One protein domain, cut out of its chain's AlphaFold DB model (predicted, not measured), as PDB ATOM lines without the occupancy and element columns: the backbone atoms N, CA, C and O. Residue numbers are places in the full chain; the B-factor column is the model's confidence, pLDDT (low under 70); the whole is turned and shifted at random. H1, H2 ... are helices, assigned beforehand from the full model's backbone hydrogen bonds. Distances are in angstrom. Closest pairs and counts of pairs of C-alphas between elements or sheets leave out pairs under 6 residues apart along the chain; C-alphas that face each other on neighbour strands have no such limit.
ATOM      1  N   LEU A 417      -8.286   0.712  20.247       78.00
ATOM      2  CA  LEU A 417      -9.138   1.754  20.808       78.00
ATOM      3  C   LEU A 417      -9.489   1.449  22.269       78.00
ATOM      4  O   LEU A 417      -9.406   2.348  23.107       78.00
ATOM      5  N   TYR A 418      -9.774   0.186  22.598       72.00
ATOM      6  CA  TYR A 418      -9.965  -0.251  23.984       72.00
ATOM      7  C   TYR A 418      -8.698  -0.104  24.827       72.00
ATOM      8  O   TYR A 418      -8.784   0.331  25.974       72.00
ATOM      9  N   GLU A 419      -7.522  -0.399  24.274       80.62
ATOM     10  CA  GLU A 419      -6.248  -0.192  24.971       80.62
ATOM     11  C   GLU A 419      -5.980   1.292  25.237       80.62
ATOM     12  O   GLU A 419      -5.604   1.664  26.350       80.62
ATOM     13  N   LYS A 420      -6.238   2.165  24.253       83.81
ATOM     14  CA  LYS A 420      -6.096   3.621  24.419       83.81
ATOM     15  C   LYS A 420      -7.076   4.186  25.445       83.81
ATOM     16  O   LYS A 420      -6.676   4.997  26.282       83.81
ATOM     17  N   GLU A 421      -8.342   3.772  25.406       84.44
ATOM     18  CA  GLU A 421      -9.351   4.207  26.379       84.44
ATOM     19  C   GLU A 421      -9.061   3.656  27.781       84.44
ATOM     20  O   GLU A 421      -9.157   4.397  28.764       84.44
ATOM     21  N   GLY A 422      -8.625   2.396  27.874       83.88
ATOM     22  CA  GLY A 422      -8.186   1.760  29.112       83.88
ATOM     23  C   GLY A 422      -7.024   2.515  29.744       83.88
ATOM     24  O   GLY A 422      -7.142   2.959  30.884       83.88
ATOM     25  N   ALA A 423      -5.955   2.763  28.980       85.88
ATOM     26  CA  ALA A 423      -4.784   3.514  29.431       85.88
ATOM     27  C   ALA A 423      -5.129   4.948  29.870       85.88
ATOM     28  O   ALA A 423      -4.589   5.444  30.862       85.88
ATOM     29  N   ALA A 424      -6.050   5.620  29.169       83.56
ATOM     30  CA  ALA A 424      -6.521   6.947  29.559       83.56
ATOM     31  C   ALA A 424      -7.283   6.921  30.896       83.56
ATOM     32  O   ALA A 424      -7.114   7.823  31.720       83.56
ATOM     33  N   HIS A 425      -8.089   5.884  31.139       83.69
ATOM     34  CA  HIS A 425      -8.788   5.697  32.410       83.69
ATOM     35  C   HIS A 425      -7.833   5.395  33.566       83.69
ATOM     36  O   HIS A 425      -7.949   6.033  34.615       83.69
ATOM     37  N   THR A 426      -6.858   4.497  33.382       83.06
ATOM     38  CA  THR A 426      -5.842   4.221  34.412       83.06
ATOM     39  C   THR A 426      -5.032   5.467  34.726       83.06
ATOM     40  O   THR A 426      -4.795   5.760  35.894       83.06
ATOM     41  N   ARG A 427      -4.658   6.248  33.706       87.00
ATOM     42  CA  ARG A 427      -3.928   7.502  33.903       87.00
ATOM     43  C   ARG A 427      -4.716   8.503  34.750       87.00
ATOM     44  O   ARG A 427      -4.162   9.020  35.714       87.00
ATOM     45  N   ARG A 428      -6.002   8.727  34.454       86.94
ATOM     46  CA  ARG A 428      -6.852   9.626  35.260       86.94
ATOM     47  C   ARG A 428      -7.008   9.139  36.699       86.94
ATOM     48  O   ARG A 428      -6.892   9.937  37.619       86.94
ATOM     49  N   ALA A 429      -7.219   7.838  36.899       84.56
ATOM     50  CA  ALA A 429      -7.336   7.264  38.238       84.56
ATOM     51  C   ALA A 429      -6.038   7.429  39.051       84.56
ATOM     52  O   ALA A 429      -6.083   7.752  40.237       84.56
ATOM     53  N   LEU A 430      -4.876   7.255  38.410       86.38
ATOM     54  CA  LEU A 430      -3.574   7.479  39.040       86.38
ATOM     55  C   LEU A 430      -3.324   8.961  39.348       86.38
ATOM     56  O   LEU A 430      -2.781   9.274  40.405       86.38
ATOM     57  N   GLU A 431      -3.743   9.875  38.470       88.31
ATOM     58  CA  GLU A 431      -3.660  11.323  38.705       88.31
ATOM     59  C   GLU A 431      -4.565  11.759  39.873       88.31
ATOM     60  O   GLU A 431      -4.118  12.500  40.752       88.31
ATOM     61  N   GLU A 432      -5.798  11.248  39.957       87.06
ATOM     62  CA  GLU A 432      -6.697  11.484  41.097       87.06
ATOM     63  C   GLU A 432      -6.130  10.930  42.406       87.06
ATOM     64  O   GLU A 432      -6.151  11.613  43.433       87.06
ATOM     65  N   LEU A 433      -5.564   9.722  42.377       86.12
ATOM     66  CA  LEU A 433      -4.924   9.115  43.540       86.12
ATOM     67  C   LEU A 433      -3.694   9.917  43.989       86.12
ATOM     68  O   LEU A 433      -3.528  10.171  45.182       86.12
ATOM     69  N   ALA A 434      -2.869  10.390  43.052       88.62
ATOM     70  CA  ALA A 434      -1.737  11.260  43.358       88.62
ATOM     71  C   ALA A 434      -2.189  12.591  43.984       88.62
ATOM     72  O   ALA A 434      -1.574  13.056  44.948       88.62
ATOM     73  N   MET A 435      -3.284  13.188  43.496       89.31
ATOM     74  CA  MET A 435      -3.877  14.381  44.113       89.31
ATOM     75  C   MET A 435      -4.368  14.107  45.540       89.31
ATOM     76  O   MET A 435      -4.102  14.908  46.435       89.31
ATOM     77  N   GLN A 436      -5.019  12.966  45.791       88.12
ATOM     78  CA  GLN A 436      -5.487  12.592  47.132       88.12
ATOM     79  C   GLN A 436      -4.339  12.338  48.120       88.12
ATOM     80  O   GLN A 436      -4.420  12.762  49.278       88.12
ATOM     81  N   ILE A 437      -3.256  11.696  47.663       89.44
ATOM     82  CA  ILE A 437      -2.045  11.474  48.466       89.44
ATOM     83  C   ILE A 437      -1.401  12.811  48.845       89.44
ATOM     84  O   ILE A 437      -1.033  12.999  50.002       89.44
ATOM     85  N   ARG A 438      -1.319  13.764  47.905       89.50
ATOM     86  CA  ARG A 438      -0.803  15.118  48.177       89.50
ATOM     87  C   ARG A 438      -1.691  15.905  49.139       89.50
ATOM     88  O   ARG A 438      -1.174  16.596  50.007       89.50
ATOM     89  N   ALA A 439      -3.013  15.789  49.009       90.56
ATOM     90  CA  ALA A 439      -3.962  16.508  49.858       90.56
ATOM     91  C   ALA A 439      -4.011  15.977  51.303       90.56
ATOM     92  O   ALA A 439      -4.341  16.725  52.218       90.56
ATOM     93  N   SER A 440      -3.719  14.688  51.525       90.12
ATOM     94  CA  SER A 440      -3.903  14.050  52.839       90.12
ATOM     95  C   SER A 440      -2.874  12.950  53.158       90.12
ATOM     96  O   SER A 440      -3.257  11.819  53.473       90.12
ATOM     97  N   PRO A 441      -1.559  13.247  53.143       87.88
ATOM     98  CA  PRO A 441      -0.512  12.228  53.265       87.88
ATOM     99  C   PRO A 441      -0.626  11.396  54.553       87.88
ATOM    100  O   PRO A 441      -0.469  10.177  54.511       87.88
ATOM    101  N   GLY A 442      -1.015  12.019  55.674       84.12
ATOM    102  CA  GLY A 442      -1.150  11.352  56.977       84.12
ATOM    103  C   GLY A 442      -2.177  10.211  57.020       84.12
ATOM    104  O   GLY A 442      -2.040   9.274  57.801       84.12
ATOM    105  N   LYS A 443      -3.199  10.239  56.153       87.00
ATOM    106  CA  LYS A 443      -4.202   9.164  56.075       87.00
ATOM    107  C   LYS A 443      -3.645   7.907  55.398       87.00
ATOM    108  O   LYS A 443      -4.098   6.798  55.686       87.00
ATOM    109  N   TYR A 444      -2.688   8.083  54.489       83.19
ATOM    110  CA  TYR A 444      -2.088   7.001  53.708       83.19
ATOM    111  C   TYR A 444      -0.840   6.426  54.385       83.19
ATOM    112  O   TYR A 444      -0.613   5.221  54.295       83.19
ATOM    113  N   THR A 445      -0.089   7.236  55.136       86.25
ATOM    114  CA  THR A 445       1.095   6.790  55.895       86.25
ATOM    115  C   THR A 445       0.747   5.778  56.985       86.25
ATOM    116  O   THR A 445       1.500   4.842  57.206       86.25
ATOM    117  N   GLN A 446      -0.433   5.888  57.606       81.56
ATOM    118  CA  GLN A 446      -0.915   4.920  58.604       81.56
ATOM    119  C   GLN A 446      -1.306   3.553  58.014       81.56
ATOM    120  O   GLN A 446      -1.519   2.597  58.757       81.56
ATOM    121  N   ARG A 447      -1.476   3.460  56.689       78.69
ATOM    122  CA  ARG A 447      -1.994   2.260  56.007       78.69
ATOM    123  C   ARG A 447      -0.938   1.524  55.190       78.69
ATOM    124  O   ARG A 447      -1.145   0.357  54.859       78.69
ATOM    125  N   LEU A 448       0.146   2.202  54.831       81.31
ATOM    126  CA  LEU A 448       1.228   1.664  54.014       81.31
ATOM    127  C   LEU A 448       2.402   1.247  54.904       81.31
ATOM    128  O   LEU A 448       2.630   1.831  55.957       81.31
ATOM    129  N   LEU A 449       3.118   0.199  54.484       80.31
ATOM    130  CA  LEU A 449       4.205  -0.397  55.271       80.31
ATOM    131  C   LEU A 449       5.396   0.554  55.464       80.31
ATOM    132  O   LEU A 449       6.106   0.438  56.455       80.31
ATOM    133  N   ASP A 450       5.602   1.466  54.514       84.94
ATOM    134  CA  ASP A 450       6.656   2.473  54.550       84.94
ATOM    135  C   ASP A 450       6.029   3.881  54.486       84.94
ATOM    136  O   ASP A 450       5.614   4.342  53.417       84.94
ATOM    137  N   PRO A 451       5.900   4.576  55.628       83.31
ATOM    138  CA  PRO A 451       5.314   5.912  55.671       83.31
ATOM    139  C   PRO A 451       6.207   6.959  54.986       83.31
ATOM    140  O   PRO A 451       5.702   7.962  54.474       83.31
ATOM    141  N   ASN A 452       7.519   6.720  54.907       82.81
ATOM    142  CA  ASN A 452       8.473   7.690  54.372       82.81
ATOM    143  C   ASN A 452       8.369   7.803  52.847       82.81
ATOM    144  O   ASN A 452       8.461   8.905  52.296       82.81
ATOM    145  N   THR A 453       8.082   6.702  52.145       83.88
ATOM    146  CA  THR A 453       7.798   6.747  50.699       83.88
ATOM    147  C   THR A 453       6.537   7.543  50.387       83.88
ATOM    148  O   THR A 453       6.519   8.278  49.401       83.88
ATOM    149  N   VAL A 454       5.506   7.478  51.235       84.50
ATOM    150  CA  VAL A 454       4.252   8.225  51.033       84.50
ATOM    151  C   VAL A 454       4.473   9.727  51.167       84.50
ATOM    152  O   VAL A 454       3.986  10.492  50.334       84.50
ATOM    153  N   HIS A 455       5.249  10.161  52.164       83.62
ATOM    154  CA  HIS A 455       5.637  11.566  52.299       83.62
ATOM    155  C   HIS A 455       6.462  12.043  51.097       83.62
ATOM    156  O   HIS A 455       6.200  13.122  50.560       83.62
ATOM    157  N   ARG A 456       7.368  11.194  50.593       83.56
ATOM    158  CA  ARG A 456       8.146  11.470  49.380       83.56
ATOM    159  C   ARG A 456       7.262  11.591  48.133       83.56
ATOM    160  O   ARG A 456       7.470  12.502  47.335       83.56
ATOM    161  N   TRP A 457       6.252  10.733  47.973       83.81
ATOM    162  CA  TRP A 457       5.281  10.805  46.869       83.81
ATOM    163  C   TRP A 457       4.351  12.015  46.967       83.81
ATOM    164  O   TRP A 457       3.997  12.615  45.949       83.81
ATOM    165  N   ALA A 458       3.993  12.412  48.188       85.00
ATOM    166  CA  ALA A 458       3.237  13.628  48.452       85.00
ATOM    167  C   ALA A 458       4.062  14.910  48.216       85.00
ATOM    168  O   ALA A 458       3.497  16.001  48.233       85.00
ATOM    169  N   GLY A 459       5.373  14.795  47.970       83.44
ATOM    170  CA  GLY A 459       6.274  15.934  47.787       83.44
ATOM    171  C   GLY A 459       6.617  16.661  49.091       83.44
ATOM    172  O   GLY A 459       7.142  17.772  49.047       83.44
TER     173      GLY A 459
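Overview. This is residues 417 to 459 of the 475 residues of an uncharacterized protein of Phytomonas sp. isolate Hart1 (UniProt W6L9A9). One long helix, H1, makes an arm that ends in a small head, where two short helices, H2 and H3, pack on each other at the far end of H1. Residues 417 to 433 of H1 stand free, and this arm makes most of the length, while H3 folds back to the last turns of H1. The printed part has 43 residues with three named helices, in the order H1, H2, H3, and no named strand; the class is all helix. The whole is loose, with a radius of gyration of the C-alphas of 13.0 A, and the C-alphas span 38 by 19 by 14 A.

Along the chain. H1 comes first, residues 417 to 439, 23 residues from Leu 417 to Ala 439. Its C-alpha 417 is at (-9.138, 1.754, 20.808) and its C-alpha 439 at (-3.962, 16.508, 49.858), 33.0 A from the first. After Ser 440 comes H2, residues 441 to 445, 6.3 A from first to last C-alpha. Residues 446 to 450 lead to H3, residues 451 to 457, which is 10.1 A long between its first and last C-alphas. H3 ends with C-alpha 457 at (5.281, 10.805, 46.869), and Ala 458 and Gly 459 follow it.

Arrangement. H1 touches H3 with residues 434 to 438 alone, and the closest C-alphas are those of Ile 437 and Trp 457, 7.5 A apart. The lines of H1 and H3 stand at a steep tilt of 62 degrees, and the two run opposite ways. H1 and H2 are close but not clearly touching, with 1 pair of C-alphas within 8 A, those of Ile 437 and Tyr 444 at 6.9 A. H2 and H3 touch, with 8 pairs of C-alphas within 8 A; the closest are those of Thr 445 and Pro 451, 4.3 A apart, and the centres are 8.6 A apart. In H1, H2 and H3 every pair of O i and N i+4 is within hydrogen-bond range.

Size, cuts and confidence. The C-alphas farthest apart are those of Leu 417 and Gln 446, 38.8 A, and the first and last printed C-alphas, of Leu 417 and Gly 459, are 34.2 A apart. The outline is a rod, but only just, with spans of 38 by 19 by 14 A. The printed part has no cut. The links from H1 to H2, with 1 residue, and from H2 to H3, with 5 residues, are both tight. The mean pLDDT of the printed part is 84.7, and no printed residue is under 70.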